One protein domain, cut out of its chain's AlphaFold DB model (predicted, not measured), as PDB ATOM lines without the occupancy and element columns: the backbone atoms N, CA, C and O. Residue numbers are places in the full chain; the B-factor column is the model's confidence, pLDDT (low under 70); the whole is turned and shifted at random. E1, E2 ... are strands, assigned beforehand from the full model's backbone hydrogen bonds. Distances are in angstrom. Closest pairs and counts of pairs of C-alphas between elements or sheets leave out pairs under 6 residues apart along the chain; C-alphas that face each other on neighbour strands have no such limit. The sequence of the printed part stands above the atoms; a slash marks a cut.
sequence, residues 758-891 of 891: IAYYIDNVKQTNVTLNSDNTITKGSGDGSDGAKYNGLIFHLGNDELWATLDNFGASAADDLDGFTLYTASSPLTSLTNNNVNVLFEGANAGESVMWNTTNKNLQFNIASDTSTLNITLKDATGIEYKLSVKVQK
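Overview. This is residues 758 to 891 of the 891 residues of an uncharacterized protein of Bacteroides sp. An322 (UniProt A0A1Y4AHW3). A strongly twisted, curled sheet of four strands, E4, E5, E8 and E9, makes one wall, and the short hairpin E6 and E7 covers part of one face with its strands crossed over it, a small and unequal sandwich. A second wall, the sheet E1, E2, E3, stands with E1 near the edge strand E9, and the long loop of residues 805 to 821 runs from E3 across to E4. The printed part has 134 residues with no named helix and nine named strands, E1 to E9 in chain order; the class is all strand, though only 54 residues are in named elements. The larger sheet is mixed, in the order E4, E5, E8, E9; the other two are antiparallel. The whole is compact, with a radius of gyration of the C-alphas of 14.3 A and spans of 40 by 39 by 27 A.

Arrangement. E1, residues 758 to 762, E2, residues 793 to 798, and E3, residues 801 to 804, form a meander, each strand the antiparallel neighbour of the one before; N 759 and O 795 are 2.9 A apart, N 796 and O 803 2.8 A. E4, residues 822 to 825, is apart from E3 and parallel to E5, residues 837 to 844, with N 824 and O 838 2.7 A apart. E6, residues 850 to 853, and E7, residues 860 to 863, form an antiparallel hairpin, with N 861 and O 852 2.8 A apart. The closest C-alphas of E5 and E6, Glu 843 and Val 851, are 5.6 A apart. E8, residues 868 to 877, is antiparallel to E5 at 162 degrees, with N 841 and O 874 2.9 A apart. E9, residues 882 to 890, forms a hairpin with E8, with N 883 and O 875 2.8 A apart. The closest C-alphas of E1 and E9, Ile 758 and Leu 885, are 7.0 A apart. The strands of the sandwich's two sheets stand at 50 degrees.

Along the chain. E1 begins at C-alpha 758 (147.736, 78.750, 138.421) and measures 13.9 A; E2 measures 16.6 A, E3 10.4 A and E4 10.2 A. E5 measures 23.5 A, E6 10.3 A and E7 10.0 A. E8, the longest strand, measures 29.5 A from C-alpha 868 (143.772, 80.519, 120.887). E9 measures 25.6 A and ends at C-alpha 890 (146.070, 83.617, 122.922).

Size, cuts and confidence. The two C-alphas farthest apart, Asp 787 and Ser 832, are 41.3 A from each other. The long links are E1 to E2, E3 to E4 and E4 to E5. Within the first, residues 770 to 771 pair parallel with residues 889 to 890 of E9. The printed part has no cut and ends at the chain's last residue, 891. Its mean pLDDT is 91.2, and no printed residue is under 70.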
ATOM      1  N   ILE A 758     146.859  77.958 139.275       95.69
ATOM      2  CA  ILE A 758     147.736  78.750 138.421       95.69
ATOM      3  C   ILE A 758     146.995  79.993 137.926       95.69
ATOM      4  O   ILE A 758     145.801  79.948 137.611       95.69
ATOM      5  N   ALA A 759     147.695  81.119 137.871       95.50
ATOM      6  CA  ALA A 759     147.156  82.392 137.419       95.50
ATOM      7  C   ALA A 759     148.163  83.134 136.535       95.50
ATOM      8  O   ALA A 759     149.367  82.900 136.604       95.50
ATOM      9  N   TYR A 760     147.659  84.038 135.695       96.25
ATOM     10  CA  TYR A 760     148.477  84.926 134.873       96.25
ATOM     11  C   TYR A 760     148.127  86.375 135.186       96.25
ATOM     12  O   TYR A 760     146.951  86.747 135.155       96.25
ATOM     13  N   TYR A 761     149.140  87.181 135.487       96.12
ATOM     14  CA  TYR A 761     148.979  88.584 135.852       96.12
ATOM     15  C   TYR A 761     149.657  89.505 134.844       96.12
ATOM     16  O   TYR A 761     150.711  89.185 134.292       96.12
ATOM     17  N   ILE A 762     149.047  90.673 134.652       94.19
ATOM     18  CA  ILE A 762     149.678  91.838 134.035       94.19
ATOM     19  C   ILE A 762     149.441  93.017 134.975       94.19
ATOM     20  O   ILE A 762     148.289  93.355 135.246       94.19
ATOM     21  N   ASP A 763     150.513  93.616 135.486       93.31
ATOM     22  CA  ASP A 763     150.489  94.752 136.414       93.31
ATOM     23  C   ASP A 763     149.478  94.600 137.573       93.31
ATOM     24  O   ASP A 763     148.628  95.468 137.780       93.31
ATOM     25  N   ASN A 764     149.569  93.500 138.336       94.50
ATOM     26  CA  ASN A 764     148.651  93.107 139.428       94.50
ATOM     27  C   ASN A 764     147.222  92.729 139.002       94.50
ATOM     28  O   ASN A 764     146.417  92.323 139.840       94.50
ATOM     29  N   VAL A 765     146.879  92.801 137.715       94.50
ATOM     30  CA  VAL A 765     145.551  92.418 137.227       94.50
ATOM     31  C   VAL A 765     145.578  90.974 136.741       94.50
ATOM     32  O   VAL A 765     146.246  90.659 135.751       94.50
ATOM     33  N   LYS A 766     144.820  90.101 137.418       95.50
ATOM     34  CA  LYS A 766     144.601  88.713 136.993       95.50
ATOM     35  C   LYS A 766     143.889  88.695 135.645       95.50
ATOM     36  O   LYS A 766     142.801  89.251 135.499       95.50
ATOM     37  N   GLN A 767     144.493  88.040 134.669       96.44
ATOM     38  CA  GLN A 767     143.969  87.941 133.317       96.44
ATOM     39  C   GLN A 767     143.136  86.673 133.135       96.44
ATOM     40  O   GLN A 767     143.344  85.659 133.802       96.44
ATOM     41  N   THR A 768     142.203  86.719 132.183       92.31
ATOM     42  CA  THR A 768     141.405  85.548 131.788       92.31
ATOM     43  C   THR A 768     142.179  84.603 130.865       92.31
ATOM     44  O   THR A 768     142.001  83.393 130.953       92.31
ATOM     45  N   ASN A 769     143.043  85.152 130.006       93.69
ATOM     46  CA  ASN A 769     143.884  84.403 129.075       93.69
ATOM     47  C   ASN A 769     145.347  84.836 129.241       93.69
ATOM     48  O   ASN A 769     145.628  86.005 129.506       93.69
ATOM     49  N   VAL A 770     146.271  83.908 129.019       95.50
ATOM     50  CA  VAL A 770     147.689  84.203 128.817       95.50
ATOM     51  C   VAL A 770     147.867  84.774 127.414       95.50
ATOM     52  O   VAL A 770     147.529  84.108 126.438       95.50
ATOM     53  N   THR A 771     148.404  85.985 127.301       92.69
ATOM     54  CA  THR A 771     148.759  86.579 126.004       92.69
ATOM     55  C   THR A 771     150.227  86.289 125.714       92.69
ATOM     56  O   THR A 771     151.089  86.577 126.548       92.69
ATOM     57  N   LEU A 772     150.512  85.695 124.558       93.88
ATOM     58  CA  LEU A 772     151.877  85.417 124.128       93.88
ATOM     59  C   LEU A 772     152.572  86.700 123.665       93.88
ATOM     60  O   LEU A 772     151.975  87.591 123.068       93.88
ATOM     61  N   ASN A 773     153.874  86.776 123.915       91.69
ATOM     62  CA  ASN A 773     154.728  87.778 123.296       91.69
ATOM     63  C   ASN A 773     154.903  87.469 121.799       91.69
ATOM     64  O   ASN A 773     154.651  86.356 121.335       91.69
ATOM     65  N   SER A 774     155.421  88.435 121.038       89.94
ATOM     66  CA  SER A 774     155.664  88.282 119.594       89.94
ATOM     67  C   SER A 774     156.635  87.150 119.220       89.94
ATOM     68  O   SER A 774     156.676  86.747 118.059       89.94
ATOM     69  N   ASP A 775     157.407  86.626 120.176       89.62
ATOM     70  CA  ASP A 775     158.300  85.468 120.038       89.62
ATOM     71  C   ASP A 775     157.674  84.138 120.522       89.62
ATOM     72  O   ASP A 775     158.376  83.134 120.695       89.62
ATOM     73  N   ASN A 776     156.352  84.122 120.729       92.00
ATOM     74  CA  ASN A 776     155.563  83.026 121.301       92.00
ATOM     75  C   ASN A 776     155.956  82.639 122.741       92.00
ATOM     76  O   ASN A 776     155.655  81.528 123.182       92.00
ATOM     77  N   THR A 777     156.644  83.509 123.488       93.06
ATOM     78  CA  THR A 777     156.931  83.268 124.911       93.06
ATOM     79  C   THR A 777     155.852  83.840 125.820       93.06
ATOM     80  O   THR A 777     155.221  84.847 125.509       93.06
ATOM     81  N   ILE A 778     155.665  83.217 126.977       94.12
ATOM     82  CA  ILE A 778     154.878  83.763 128.081       94.12
ATOM     83  C   ILE A 778     155.767  84.733 128.868       94.12
ATOM     84  O   ILE A 778     156.950  84.459 129.090       94.12
ATOM     85  N   THR A 779     155.208  85.875 129.279       91.19
ATOM     86  CA  THR A 779     155.900  86.871 130.113       91.19
ATOM     87  C   THR A 779     156.542  86.214 131.332       91.19
ATOM     88  O   THR A 779     155.872  85.481 132.063       91.19
ATOM     89  N   LYS A 780     157.835  86.493 131.555       90.12
ATOM     90  CA  LYS A 780     158.570  85.992 132.721       90.12
ATOM     91  C   LYS A 780     157.877  86.447 134.005       90.12
ATOM     92  O   LYS A 780     157.605  87.636 134.154       90.12
ATOM     93  N   GLY A 781     157.641  85.501 134.913       90.94
ATOM     94  CA  GLY A 781     157.133  85.772 136.253       90.94
ATOM     95  C   GLY A 781     158.026  86.745 137.024       90.94
ATOM     96  O   GLY A 781     159.246  86.565 137.051       90.94
ATOM     97  N   SER A 782     157.437  87.792 137.600       90.31
ATOM     98  CA  SER A 782     158.132  88.791 138.414       90.31
ATOM     99  C   SER A 782     157.166  89.610 139.273       90.31
ATOM    100  O   SER A 782     155.986  89.745 138.945       90.31
ATOM    101  N   GLY A 783     157.710  90.210 140.335       91.06
ATOM    102  CA  GLY A 783     156.979  91.068 141.267       91.06
ATOM    103  C   GLY A 783     156.578  90.352 142.556       91.06
ATOM    104  O   GLY A 783     156.544  89.126 142.608       91.06
ATOM    105  N   ASP A 784     156.282  91.143 143.583       88.38
ATOM    106  CA  ASP A 784     155.777  90.725 144.902       88.38
ATOM    107  C   ASP A 784     154.363  91.280 145.182       88.38
ATOM    108  O   ASP A 784     153.850  91.194 146.294       88.38
ATOM    109  N   GLY A 785     153.742  91.900 144.173       87.88
ATOM    110  CA  GLY A 785     152.382  92.426 144.245       87.88
ATOM    111  C   GLY A 785     152.317  93.868 144.747       87.88
ATOM    112  O   GLY A 785     151.269  94.510 144.639       87.88
ATOM    113  N   SER A 786     153.428  94.431 145.231       91.06
ATOM    114  CA  SER A 786     153.499  95.831 145.646       91.06
ATOM    115  C   SER A 786     153.426  96.798 144.456       91.06
ATOM    116  O   SER A 786     153.750  96.458 143.318       91.06
ATOM    117  N   ASP A 787     153.056  98.058 144.710       83.69
ATOM    118  CA  ASP A 787     152.999  99.096 143.665       83.69
ATOM    119  C   ASP A 787     154.354  99.331 142.965       83.69
ATOM    120  O   ASP A 787     154.386  99.764 141.811       83.69
ATOM    121  N   GLY A 788     155.467  99.038 143.652       85.56
ATOM    122  CA  GLY A 788     156.830  99.142 143.124       85.56
ATOM    123  C   GLY A 788     157.337  97.887 142.403       85.56
ATOM    124  O   GLY A 788     158.310  97.986 141.657       85.56
ATOM    125  N   ALA A 789     156.685  96.737 142.591       90.81
ATOM    126  CA  ALA A 789     157.053  95.449 142.008       90.81
ATOM    127  C   ALA A 789     155.789  94.614 141.727       90.81
ATOM    128  O   ALA A 789     155.520  93.591 142.352       90.81
ATOM    129  N   LYS A 790     154.996  95.079 140.759       93.88
ATOM    130  CA  LYS A 790     153.708  94.474 140.405       93.88
ATOM    131  C   LYS A 790     153.864  93.074 139.816       93.88
ATOM    132  O   LYS A 790     154.741  92.851 138.982       93.88
ATOM    133  N   TYR A 791     152.938  92.188 140.168       95.56
ATOM    134  CA  TYR A 791     152.767  90.869 139.579       95.56
ATOM    135  C   TYR A 791     152.616  90.941 138.065       95.56
ATOM    136  O   TYR A 791     151.695  91.572 137.535       95.56
ATOM    137  N   ASN A 792     153.519  90.244 137.383       94.19
ATOM    138  CA  ASN A 792     153.545  90.082 135.940       94.19
ATOM    139  C   ASN A 792     154.025  88.668 135.600       94.19
ATOM    140  O   ASN A 792     155.096  88.268 136.045       94.19
ATOM    141  N   GLY A 793     153.275  87.933 134.779       94.44
ATOM    142  CA  GLY A 793     153.625  86.577 134.345       94.44
ATOM    143  C   GLY A 793     152.755  85.475 134.952       94.44
ATOM    144  O   GLY A 793     151.712  85.741 135.552       94.44
ATOM    145  N   LEU A 794     153.158  84.223 134.716       95.38
ATOM    146  CA  LEU A 794     152.448  83.015 135.152       95.38
ATOM    147  C   LEU A 794     152.959  82.559 136.527       95.38
ATOM    148  O   LEU A 794     154.169  82.434 136.712       95.38
ATOM    149  N   ILE A 795     152.052  82.294 137.466       95.25
ATOM    150  CA  ILE A 795     152.365  81.995 138.871       95.25
ATOM    151  C   ILE A 795     151.514  80.838 139.396       95.25
ATOM    152  O   ILE A 795     150.327  80.745 139.071       95.25
ATOM    153  N   PHE A 796     152.126  79.960 140.187       96.62
ATOM    154  CA  PHE A 796     151.444  78.940 140.976       96.62
ATOM    155  C   PHE A 796     151.086  79.493 142.349       96.62
ATOM    156  O   PHE A 796     151.883  80.217 142.935       96.62
ATOM    157  N   HIS A 797     149.925  79.103 142.861       95.12
ATOM    158  CA  HIS A 797     149.512  79.375 144.233       95.12
ATOM    159  C   HIS A 797     149.158  78.060 144.925       95.12
ATOM    160  O   HIS A 797     148.441  77.239 144.344       95.12
ATOM    161  N   LEU A 798     149.607  77.895 146.166       94.50
ATOM    162  CA  LEU A 798     149.183  76.830 147.068       94.50
ATOM    163  C   LEU A 798     149.146  77.396 148.489       94.50
ATOM    164  O   LEU A 798     150.152  77.875 149.000       94.50
ATOM    165  N   GLY A 799     147.966  77.393 149.111       88.56
ATOM    166  CA  GLY A 799     147.785  78.076 150.392       88.56
ATOM    167  C   GLY A 799     148.120  79.567 150.278       88.56
ATOM    168  O   GLY A 799     147.514  80.274 149.473       88.56
ATOM    169  N   ASN A 800     149.077  80.023 151.088       89.19
ATOM    170  CA  ASN A 800     149.579  81.401 151.065       89.19
ATOM    171  C   ASN A 800     150.878  81.556 150.261       89.19
ATOM    172  O   ASN A 800     151.355  82.681 150.120       89.19
ATOM    173  N   ASP A 801     151.438  80.455 149.758       93.12
ATOM    174  CA  ASP A 801     152.695  80.465 149.028       93.12
ATOM    175  C   ASP A 801     152.466  80.599 147.530       93.12
ATOM    176  O   ASP A 801     151.473  80.134 146.952       93.12
ATOM    177  N   GLU A 802     153.421  81.266 146.893       93.38
ATOM    178  CA  GLU A 802     153.360  81.611 145.489       93.38
ATOM    179  C   GLU A 802     154.700  81.323 144.822       93.38
ATOM    180  O   GLU A 802     155.757  81.662 145.352       93.38
ATOM    181  N   LEU A 803     154.665  80.738 143.626       94.38
ATOM    182  CA  LEU A 803     155.877  80.405 142.888       94.38
ATOM    183  C   LEU A 803     155.744  80.768 141.413       94.38
ATOM    184  O   LEU A 803     154.895  80.248 140.685       94.38
ATOM    185  N   TRP A 804     156.615  81.658 140.943       93.94
ATOM    186  CA  TRP A 804     156.650  82.052 139.539       93.94
ATOM    187  C   TRP A 804     157.052  80.886 138.634       93.94
ATOM    188  O   TRP A 804     158.076  80.234 138.847       93.94
ATOM    189  N   ALA A 805     156.304  80.682 137.548       91.44
ATOM    190  CA  ALA A 805     156.642  79.707 136.519       91.44
ATOM    191  C   ALA A 805     157.783  80.246 135.637       91.44
ATOM    192  O   ALA A 805     157.573  80.740 134.527       91.44
ATOM    193  N   THR A 806     159.016  80.154 136.133       88.69
ATOM    194  CA  THR A 806     160.241  80.485 135.391       88.69
ATOM    195  C   THR A 806     161.260  79.373 135.558       88.69
ATOM    196  O   THR A 806     161.325  78.781 136.627       88.69
ATOM    197  N   LEU A 807     162.082  79.094 134.538       87.56
ATOM    198  CA  LEU A 807     163.037  77.977 134.591       87.56
ATOM    199  C   LEU A 807     164.012  78.055 135.787       87.56
ATOM    200  O   LEU A 807     164.490  77.022 136.238       87.56
ATOM    201  N   ASP A 808     164.287  79.261 136.299       86.94
ATOM    202  CA  ASP A 808     165.143  79.500 137.474       86.94
ATOM    203  C   ASP A 808     164.563  78.926 138.779       86.94
ATOM    204  O   ASP A 808     165.318  78.588 139.688       86.94
ATOM    205  N   ASN A 809     163.239  78.778 138.839       89.69
ATOM    206  CA  ASN A 809     162.501  78.338 140.021       89.69
ATOM    207  C   ASN A 809     162.205  76.829 140.004       89.69
ATOM    208  O   ASN A 809     161.469  76.337 140.851       89.69
ATOM    209  N   PHE A 810     162.766  76.084 139.042       89.88
ATOM    210  CA  PHE A 810     162.622  74.631 138.971       89.88
ATOM    211  C   PHE A 810     163.957  73.914 139.214       89.88
ATOM    212  O   PHE A 810     164.982  74.245 138.614       89.88
ATOM    213  N   GLY A 811     163.917  72.847 140.012       86.06
ATOM    214  CA  GLY A 811     165.046  71.968 140.318       86.06
ATOM    215  C   GLY A 811     165.638  72.157 141.720       86.06
ATOM    216  O   GLY A 811     165.366  73.133 142.402       86.06
ATOM    217  N   ALA A 812     166.511  71.233 142.137       75.50
ATOM    218  CA  ALA A 812     167.079  71.185 143.495       75.50
ATOM    219  C   ALA A 812     167.925  72.411 143.903       75.50
ATOM    220  O   ALA A 812     168.221  72.590 145.080       75.50
ATOM    221  N   SER A 813     168.377  73.215 142.936       74.00
ATOM    222  CA  SER A 813     169.126  74.455 143.173       74.00
ATOM    223  C   SER A 813     168.265  75.716 143.065       74.00
ATOM    224  O   SER A 813     168.823  76.813 143.096       74.00
ATOM    225  N   ALA A 814     166.953  75.577 142.850       72.19
ATOM    226  CA  ALA A 814     166.029  76.702 142.885       72.19
ATOM    227  C   ALA A 814     166.033  77.316 144.292       72.19
ATOM    228  O   ALA A 814     166.130  76.600 145.287       72.19
ATOM    229  N   ALA A 815     165.997  78.645 144.364       75.12
ATOM    230  CA  ALA A 815     165.996  79.361 145.640       75.12
ATOM    231  C   ALA A 815     164.611  79.382 146.307       75.12
ATOM    232  O   ALA A 815     164.537  79.568 147.519       75.12
ATOM    233  N   ASP A 816     163.558  79.174 145.514       82.94
ATOM    234  CA  ASP A 816     162.160  79.283 145.913       82.94
ATOM    235  C   ASP A 816     161.469  77.911 145.782       82.94
ATOM    236  O   ASP A 816     161.744  77.162 144.838       82.94
ATOM    237  N   ASP A 817     160.553  77.601 146.698       89.56
ATOM    238  CA  ASP A 817     159.675  76.428 146.670       89.56
ATOM    239  C   ASP A 817     158.194  76.852 146.732       89.56
ATOM    240  O   ASP A 817     157.877  78.026 146.920       89.56
ATOM    241  N   LEU A 818     157.279  75.916 146.466       93.50
ATOM    242  CA  LEU A 818     155.835  76.143 146.567       93.50
ATOM    243  C   LEU A 818     155.315  75.375 147.781       93.50
ATOM    244  O   LEU A 818     155.145  74.165 147.676       93.50
ATOM    245  N   ASP A 819     155.093  76.048 148.912       91.56
ATOM    246  CA  ASP A 819     154.700  75.415 150.189       91.56
ATOM    247  C   ASP A 819     155.656  74.273 150.589       91.56
ATOM    248  O   ASP A 819     155.257  73.155 150.920       91.56
ATOM    249  N   GLY A 820     156.969  74.509 150.448       89.94
ATOM    250  CA  GLY A 820     157.997  73.503 150.720       89.94
ATOM    251  C   GLY A 820     158.145  72.411 149.651       89.94
ATOM    252  O   GLY A 820     158.950  71.490 149.840       89.94
ATOM    253  N   PHE A 821     157.403  72.481 148.535       93.94
ATOM    254  CA  PHE A 821     157.543  71.574 147.391       93.94
ATOM    255  C   PHE A 821     158.505  72.111 146.334       93.94
ATOM    256  O   PHE A 821     158.333  73.199 145.783       93.94
ATOM    257  N   THR A 822     159.495  71.292 145.978       93.56
ATOM    258  CA  THR A 822     160.422  71.601 144.887       93.56
ATOM    259  C   THR A 822     159.854  71.089 143.569       93.56
ATOM    260  O   THR A 822     159.707  69.880 143.361       93.56
ATOM    261  N   LEU A 823     159.568  72.013 142.651       93.69
ATOM    262  CA  LEU A 823     159.067  71.690 141.319       93.69
ATOM    263  C   LEU A 823     160.226  71.376 140.354       93.69
ATOM    264  O   LEU A 823     161.223  72.090 140.301       93.69
ATOM    265  N   TYR A 824     160.070  70.355 139.514       93.25
ATOM    266  CA  TYR A 824     161.023  69.932 138.484       93.25
ATOM    267  C   TYR A 824     160.331  69.896 137.127       93.25
ATOM    268  O   TYR A 824     159.302  69.262 136.962       93.25
ATOM    269  N   THR A 825     160.888  70.559 136.123       90.00
ATOM    270  CA  THR A 825     160.328  70.577 134.760       90.00
ATOM    271  C   THR A 825     160.974  69.507 133.870       90.00
ATOM    272  O   THR A 825     162.042  68.987 134.188       90.00
ATOM    273  N   ALA A 826     160.392  69.231 132.700       78.81
ATOM    274  CA  ALA A 826     160.924  68.323 131.679       78.81
ATOM    275  C   ALA A 826     162.367  68.626 131.210       78.81
ATOM    276  O   ALA A 826     163.006  67.758 130.619       78.81
ATOM    277  N   SER A 827     162.912  69.823 131.461       75.38
ATOM    278  CA  SER A 827     164.329  70.126 131.196       75.38
ATOM    279  C   SER A 827     165.294  69.618 132.277       75.38
ATOM    280  O   SER A 827     166.487  69.520 132.006       75.38
ATOM    281  N   SER A 828     164.782  69.281 133.465       77.00
ATOM    282  CA  SER A 828     165.516  68.686 134.591       77.00
ATOM    283  C   SER A 828     164.623  67.694 135.363       77.00
ATOM    284  O   SER A 828     164.408  67.887 136.559       77.00
ATOM    285  N   PRO A 829     164.046  66.666 134.712       79.62
ATOM    286  CA  PRO A 829     163.055  65.812 135.353       79.62
ATOM    287  C   PRO A 829     163.725  64.852 136.337       79.62
ATOM    288  O   PRO A 829     164.803  64.313 136.064       79.62
ATOM    289  N   LEU A 830     163.059  64.576 137.457       86.81
ATOM    290  CA  LEU A 830     163.466  63.485 138.336       86.81
ATOM    291  C   LEU A 830     162.919  62.156 137.816       86.81
ATOM    292  O   LEU A 830     161.732  62.031 137.525       86.81
ATOM    293  N   THR A 831     163.789  61.146 137.743       84.38
ATOM    294  CA  THR A 831     163.413  59.769 137.381       84.38
ATOM    295  C   THR A 831     162.766  59.004 138.537       84.38
ATOM    296  O   THR A 831     162.184  57.949 138.318       84.38
ATOM    297  N   SER A 832     162.901  59.508 139.767       87.12
ATOM    298  CA  SER A 832     162.270  58.986 140.982       87.12
ATOM    299  C   SER A 832     161.944  60.162 141.902       87.12
ATOM    300  O   SER A 832     162.844  60.915 142.282       87.12
ATOM    301  N   LEU A 833     160.661  60.363 142.196       90.38
ATOM    302  CA  LEU A 833     160.160  61.513 142.947       90.38
ATOM    303  C   LEU A 833     160.029  61.157 144.418       90.38
ATOM    304  O   LEU A 833     159.096  60.463 144.764       90.38
ATOM    305  N   THR A 834     160.931  61.578 145.296       90.56
ATOM    306  CA  THR A 834     160.804  61.295 146.742       90.56
ATOM    307  C   THR A 834     160.386  62.522 147.547       90.56
ATOM    308  O   THR A 834     160.850  63.617 147.235       90.56
ATOM    309  N   ASN A 835     159.649  62.336 148.646       92.81
ATOM    310  CA  ASN A 835     159.279  63.404 149.589       92.81
ATOM    311  C   ASN A 835     158.593  64.582 148.860       92.81
ATOM    312  O   ASN A 835     157.693  64.371 148.056       92.81
ATOM    313  N   ASN A 836     159.042  65.820 149.067       93.56
ATOM    314  CA  ASN A 836     158.407  67.020 148.511       93.56
ATOM    315  C   ASN A 836     158.783  67.314 147.042       93.56
ATOM    316  O   ASN A 836     158.656  68.444 146.572       93.56
ATOM    317  N   ASN A 837     159.291  66.322 146.308       94.19
ATOM    318  CA  ASN A 837     159.618  66.480 144.896       94.19
ATOM    319  C   ASN A 837     158.361  66.374 144.029       94.19
ATOM    320  O   ASN A 837     157.578  65.432 144.168       94.19
ATOM    321  N   VAL A 838     158.223  67.290 143.070       95.06
ATOM    322  CA  VAL A 838     157.088  67.333 142.143       95.06
ATOM    323  C   VAL A 838     157.599  67.519 140.720       95.06
ATOM    324  O   VAL A 838     158.297  68.488 140.441       95.06
ATOM    325  N   ASN A 839     157.244  66.632 139.791       94.94
ATOM    326  CA  ASN A 839     157.496  66.866 138.367       94.94
ATOM    327  C   ASN A 839     156.346  67.683 137.765       94.94
ATOM    328  O   ASN A 839     155.182  67.402 138.017       94.94
ATOM    329  N   VAL A 840     156.666  68.661 136.925       95.19
ATOM    330  CA  VAL A 840     155.718  69.545 136.250       95.19
ATOM    331  C   VAL A 840     155.882  69.396 134.745       95.19
ATOM    332  O   VAL A 840     156.956  69.637 134.183       95.19
ATOM    333  N   LEU A 841     154.796  69.008 134.090       94.12
ATOM    334  CA  LEU A 841     154.705  68.838 132.650       94.12
ATOM    335  C   LEU A 841     153.816  69.937 132.068       94.12
ATOM    336  O   LEU A 841     152.702  70.144 132.535       94.12
ATOM    337  N   PHE A 842     154.321  70.637 131.056       94.50
ATOM    338  CA  PHE A 842     153.592  71.673 130.329       94.50
ATOM    339  C   PHE A 842     153.321  71.197 128.905       94.50
ATOM    340  O   PHE A 842     154.265  70.861 128.188       94.50
ATOM    341  N   GLU A 843     152.061  71.201 128.480       94.88
ATOM    342  CA  GLU A 843     151.643  70.653 127.186       94.88
ATOM    343  C   GLU A 843     150.546  71.494 126.531       94.88
ATOM    344  O   GLU A 843     149.713  72.105 127.198       94.88
ATOM    345  N   GLY A 844     150.541  71.522 125.199       94.19
ATOM    346  CA  GLY A 844     149.428  72.092 124.445       94.19
ATOM    347  C   GLY A 844     148.258  71.116 124.386       94.19
ATOM    348  O   GLY A 844     148.458  69.906 124.297       94.19
ATOM    349  N   ALA A 845     147.032  71.631 124.419       93.12
ATOM    350  CA  ALA A 845     145.836  70.798 124.341       93.12
ATOM    351  C   ALA A 845     145.623  70.150 122.961       93.12
ATOM    352  O   ALA A 845     144.879  69.174 122.863       93.12
ATOM    353  N   ASN A 846     146.243  70.677 121.896       91.88
ATOM    354  CA  ASN A 846     146.016  70.209 120.529       91.88
ATOM    355  C   ASN A 846     147.248  69.538 119.909       91.88
ATOM    356  O   ASN A 846     148.399  69.897 120.160       91.88
ATOM    357  N   ALA A 847     146.995  68.588 119.004       87.06
ATOM    358  CA  ALA A 847     148.042  67.931 118.232       87.06
ATOM    359  C   ALA A 847     148.819  68.936 117.357       87.06
ATOM    360  O   ALA A 847     148.226  69.727 116.624       87.06
ATOM    361  N   GLY A 848     150.152  68.862 117.398       86.62
ATOM    362  CA  GLY A 848     151.051  69.746 116.645       86.62
ATOM    363  C   GLY A 848     151.485  71.008 117.396       86.62
ATOM    364  O   GLY A 848     152.316  71.753 116.881       86.62
ATOM    365  N   GLU A 849     150.972  71.236 118.604       94.06
ATOM    366  CA  GLU A 849     151.456  72.289 119.493       94.06
ATOM    367  C   GLU A 849     152.672  71.817 120.300       94.06
ATOM    368  O   GLU A 849     152.823  70.630 120.587       94.06
ATOM    369  N   SER A 850     153.555  72.746 120.674       92.19
ATOM    370  CA  SER A 850     154.745  72.428 121.474       92.19
ATOM    371  C   SER A 850     154.955  73.455 122.574       92.19
ATOM    372  O   SER A 850     154.966  74.658 122.288       92.19
ATOM    373  N   VAL A 851     155.217  72.986 123.791       93.44
ATOM    374  CA  VAL A 851     155.614  73.826 124.921       93.44
ATOM    375  C   VAL A 851     157.038  73.471 125.329       93.44
ATOM    376  O   VAL A 851     157.370  72.299 125.488       93.44
ATOM    377  N   MET A 852     157.904  74.472 125.458       91.06
ATOM    378  CA  MET A 852     159.312  74.260 125.791       91.06
ATOM    379  C   MET A 852     159.925  75.489 126.456       91.06
ATOM    380  O   MET A 852     159.583  76.625 126.139       91.06
ATOM    381  N   TRP A 853     160.858  75.270 127.379       90.19
ATOM    382  CA  TRP A 853     161.602  76.355 128.014       90.19
ATOM    383  C   TRP A 853     162.688  76.886 127.078       90.19
ATOM    384  O   TRP A 853     163.515  76.125 126.571       90.19
ATOM    385  N   ASN A 854     162.726  78.200 126.869       85.81
ATOM    386  CA  ASN A 854     163.810  78.836 126.133       85.81
ATOM    387  C   ASN A 854     165.053  78.917 127.029       85.81
ATOM    388  O   ASN A 854     165.054  79.574 128.065       85.81
ATOM    389  N   THR A 855     166.143  78.271 126.621       80.19
ATOM    390  CA  THR A 855     167.368  78.152 127.429       80.19
ATOM    391  C   THR A 855     168.151  79.457 127.583       80.19
ATOM    392  O   THR A 855     169.015  79.548 128.451       80.19
ATOM    393  N   THR A 856     167.866  80.473 126.760       82.56
ATOM    394  CA  THR A 856     168.561  81.768 126.789       82.56
ATOM    395  C   THR A 856     167.845  82.772 127.687       82.56
ATOM    396  O   THR A 856     168.470  83.345 128.574       82.56
ATOM    397  N   ASN A 857     166.543  82.993 127.471       83.81
ATOM    398  CA  ASN A 857     165.768  83.962 128.259       83.81
ATOM    399  C   ASN A 857     165.007  83.328 129.436       83.81
ATOM    400  O   ASN A 857     164.505  84.063 130.283       83.81
ATOM    401  N   LYS A 858     164.984  81.990 129.521       85.88
ATOM    402  CA  LYS A 858     164.359  81.198 130.593       85.88
ATOM    403  C   LYS A 858     162.832  81.319 130.671       85.88
ATOM    404  O   LYS A 858     162.238  80.907 131.667       85.88
ATOM    405  N   ASN A 859     162.197  81.833 129.616       88.88
ATOM    406  CA  ASN A 859     160.744  81.945 129.504       88.88
ATOM    407  C   ASN A 859     160.135  80.655 128.942       88.88
ATOM    408  O   ASN A 859     160.769  79.940 128.159       88.88
ATOM    409  N   LEU A 860     158.878  80.391 129.298       92.88
ATOM    410  CA  LEU A 860     158.100  79.300 128.718       92.88
ATOM    411  C   LEU A 860     157.644  79.709 127.312       92.88
ATOM    412  O   LEU A 860     156.935  80.702 127.155       92.88
ATOM    413  N   GLN A 861     158.068  78.977 126.285       93.44
ATOM    414  CA  GLN A 861     157.637  79.179 124.906       93.44
ATOM    415  C   GLN A 861     156.502  78.214 124.576       93.44
ATOM    416  O   GLN A 861     156.633  77.013 124.804       93.44
ATOM    417  N   PHE A 862     155.413  78.729 124.006       95.06
ATOM    418  CA  PHE A 862     154.273  77.922 123.587       95.06
ATOM    419  C   PHE A 862     153.912  78.220 122.133       95.06
ATOM    420  O   PHE A 862     153.332  79.253 121.801       95.06
ATOM    421  N   ASN A 863     154.251  77.288 121.244       92.81
ATOM    422  CA  ASN A 863     153.907  77.388 119.833       92.81
ATOM    423  C   ASN A 863     152.486  76.857 119.619       92.81
ATOM    424  O   ASN A 863     152.289  75.650 119.467       92.81
ATOM    425  N   ILE A 864     151.510  77.771 119.619       92.25
ATOM    426  CA  ILE A 864     150.094  77.446 119.409       92.25
ATOM    427  C   ILE A 864     149.737  77.366 117.918       92.25
ATOM    428  O   ILE A 864     150.156  78.208 117.108       92.25
ATOM    429  N   ALA A 865     148.934  76.363 117.558       85.88
ATOM    430  CA  ALA A 865     148.554  76.076 116.173       85.88
ATOM    431  C   ALA A 865     147.455  77.018 115.636       85.88
ATOM    432  O   ALA A 865     147.345  77.216 114.425       85.88
ATOM    433  N   SER A 866     146.682  77.637 116.531       86.00
ATOM    434  CA  SER A 866     145.575  78.570 116.253       86.00
ATOM    435  C   SER A 866     145.788  79.938 116.924       86.00
ATOM    436  O   SER A 866     146.869  80.213 117.449       86.00
ATOM    437  N   ASP A 867     144.793  80.831 116.856       87.94
ATOM    438  CA  ASP A 867     144.810  82.133 117.550       87.94
ATOM    439  C   ASP A 867     144.605  81.989 119.065       87.94
ATOM    440  O   ASP A 867     145.040  82.838 119.841       87.94
ATOM    441  N   THR A 868     143.964  80.896 119.485       93.06
ATOM    442  CA  THR A 868     143.772  80.519 120.887       93.06
ATOM    443  C   THR A 868     144.040  79.030 121.084       93.06
ATOM    444  O   THR A 868     143.836  78.235 120.164       93.06
ATOM    445  N   SER A 869     144.510  78.653 122.270       95.50
ATOM    446  CA  SER A 869     144.674  77.263 122.709       95.50
ATOM    447  C   SER A 869     144.575  77.170 124.240       95.50
ATOM    448  O   SER A 869     144.266  78.157 124.913       95.50
ATOM    449  N   THR A 870     144.836  75.993 124.796       95.75
ATOM    450  CA  THR A 870     144.938  75.746 126.233       95.75
ATOM    451  C   THR A 870     146.310  75.163 126.542       95.75
ATOM    452  O   THR A 870     146.742  74.203 125.906       95.75
ATOM    453  N   LEU A 871     146.984  75.758 127.521       96.06
ATOM    454  CA  LEU A 871     148.176  75.201 128.144       96.06
ATOM    455  C   LEU A 871     147.718  74.310 129.298       96.06
ATOM    456  O   LEU A 871     147.169  74.815 130.280       96.06
ATOM    457  N   ASN A 872     147.932  73.007 129.161       96.62
ATOM    458  CA  ASN A 872     147.749  72.032 130.225       96.62
ATOM    459  C   ASN A 872     149.027  71.975 131.062       96.62
ATOM    460  O   ASN A 872     150.132  71.937 130.515       96.62
ATOM    461  N   ILE A 873     148.869  71.987 132.381       96.50
ATOM    462  CA  ILE A 873     149.963  71.788 133.325       96.50
ATOM    463  C   ILE A 873     149.602  70.611 134.220       96.50
ATOM    464  O   ILE A 873     148.599  70.666 134.925       96.50
ATOM    465  N   THR A 874     150.430  69.576 134.221       96.19
ATOM    466  CA  THR A 874     150.274  68.426 135.114       96.19
ATOM    467  C   THR A 874     151.399  68.448 136.131       96.19
ATOM    468  O   THR A 874     152.569  68.353 135.759       96.19
ATOM    469  N   LEU A 875     151.054  68.589 137.408       96.44
ATOM    470  CA  LEU A 875     151.985  68.388 138.512       96.44
ATOM    471  C   LEU A 875     151.844  66.946 138.983       96.44
ATOM    472  O   LEU A 875     150.726  66.496 139.194       96.44
ATOM    473  N   LYS A 876     152.949  66.228 139.152       95.44
ATOM    474  CA  LYS A 876     152.980  64.867 139.687       95.44
ATOM    475  C   LYS A 876     153.850  64.835 140.927       95.44
ATOM    476  O   LYS A 876     155.044  65.122 140.824       95.44
ATOM    477  N   ASP A 877     153.266  64.506 142.071       95.62
ATOM    478  CA  ASP A 877     154.007  64.410 143.329       95.62
ATOM    479  C   ASP A 877     154.681  63.040 143.522       95.62
ATOM    480  O   ASP A 877     154.492  62.098 142.746       95.62
ATOM    481  N   ALA A 878     155.491  62.935 144.576       95.06
ATOM    482  CA  ALA A 878     156.185  61.714 144.978       95.06
ATOM    483  C   ALA A 878     155.266  60.538 145.331       95.06
ATOM    484  O   ALA A 878     155.677  59.383 145.251       95.06
ATOM    485  N   THR A 879     154.018  60.810 145.705       95.50
ATOM    486  CA  THR A 879     153.025  59.768 145.974       95.50
ATOM    487  C   THR A 879     152.349  59.280 144.694       95.50
ATOM    488  O   THR A 879     151.623  58.289 144.724       95.50
ATOM    489  N   GLY A 880     152.615  59.918 143.554       94.00
ATOM    490  CA  GLY A 880     152.085  59.557 142.244       94.00
ATOM    491  C   GLY A 880     150.823  60.316 141.840       94.00
ATOM    492  O   GLY A 880     150.448  60.203 140.677       94.00
ATOM    493  N   ILE A 881     150.229  61.114 142.739       96.31
ATOM    494  CA  ILE A 881     149.019  61.893 142.444       96.31
ATOM    495  C   ILE A 881     149.335  62.963 141.400       96.31
ATOM    496  O   ILE A 881     150.357  63.656 141.482       96.31
ATOM    497  N   GLU A 882     148.434  63.103 140.429       96.25
ATOM    498  CA  GLU A 882     148.502  64.086 139.361       96.25
ATOM    499  C   GLU A 882     147.471  65.207 139.543       96.25
ATOM    500  O   GLU A 882     146.264  64.990 139.632       96.25
ATOM    501  N   TYR A 883     147.956  66.445 139.514       96.69
ATOM    502  CA  TYR A 883     147.160  67.661 139.632       96.69
ATOM    503  C   TYR A 883     147.130  68.338 138.267       96.69
ATOM    504  O   TYR A 883     148.140  68.859 137.785       96.69
ATOM    505  N   LYS A 884     145.965  68.292 137.620       95.31
ATOM    506  CA  LYS A 884     145.763  68.766 136.247       95.31
ATOM    507  C   LYS A 884     145.205  70.190 136.277       95.31
ATOM    508  O   LYS A 884     144.049  70.413 136.626       95.31
ATOM    509  N   LEU A 885     146.036  71.158 135.904       96.94
ATOM    510  CA  LEU A 885     145.700  72.575 135.780       96.94
ATOM    511  C   LEU A 885     145.624  72.973 134.306       96.94
ATOM    512  O   LEU A 885     146.224  72.344 133.435       96.94
ATOM    513  N   SER A 886     144.910  74.058 134.010       95.38
ATOM    514  CA  SER A 886     144.889  74.600 132.654       95.38
ATOM    515  C   SER A 886     144.694  76.111 132.629       95.38
ATOM    516  O   SER A 886     143.987  76.680 133.460       95.38
ATOM    517  N   VAL A 887     145.312  76.761 131.644       95.75
ATOM    518  CA  VAL A 887     145.092  78.179 131.332       95.75
ATOM    519  C   VAL A 887     144.849  78.351 129.842       95.75
ATOM    520  O   VAL A 887     145.482  77.701 129.010       95.75
ATOM    521  N   LYS A 888     143.922  79.239 129.486       96.12
ATOM    522  CA  LYS A 888     143.712  79.612 128.085       96.12
ATOM    523  C   LYS A 888     144.839  80.519 127.623       96.12
ATOM    524  O   LYS A 888     145.267  81.396 128.367       96.12
ATOM    525  N   VAL A 889     145.284  80.328 126.391       95.44
ATOM    526  CA  VAL A 889     146.388  81.068 125.777       95.44
ATOM    527  C   VAL A 889     145.918  81.678 124.462       95.44
ATOM    528  O   VAL A 889     145.159  81.045 123.730       95.44
ATOM    529  N   GLN A 890     146.354  82.898 124.163       93.94
ATOM    530  CA  GLN A 890     146.070  83.617 122.922       93.94
ATOM    531  C   GLN A 890     147.327  84.311 122.381       93.94
ATOM    532  O   GLN A 890     148.236  84.632 123.149       93.94
ATOM    533  N   LYS A 891     147.370  84.519 121.063       86.06
ATOM    534  CA  LYS A 891     148.435  85.265 120.371       86.06
ATOM    535  C   LYS A 891     148.352  86.774 120.559       86.06
ATOM    536  O   LYS A 891     147.230  87.292 120.765       86.06
TER     537      LYS A 891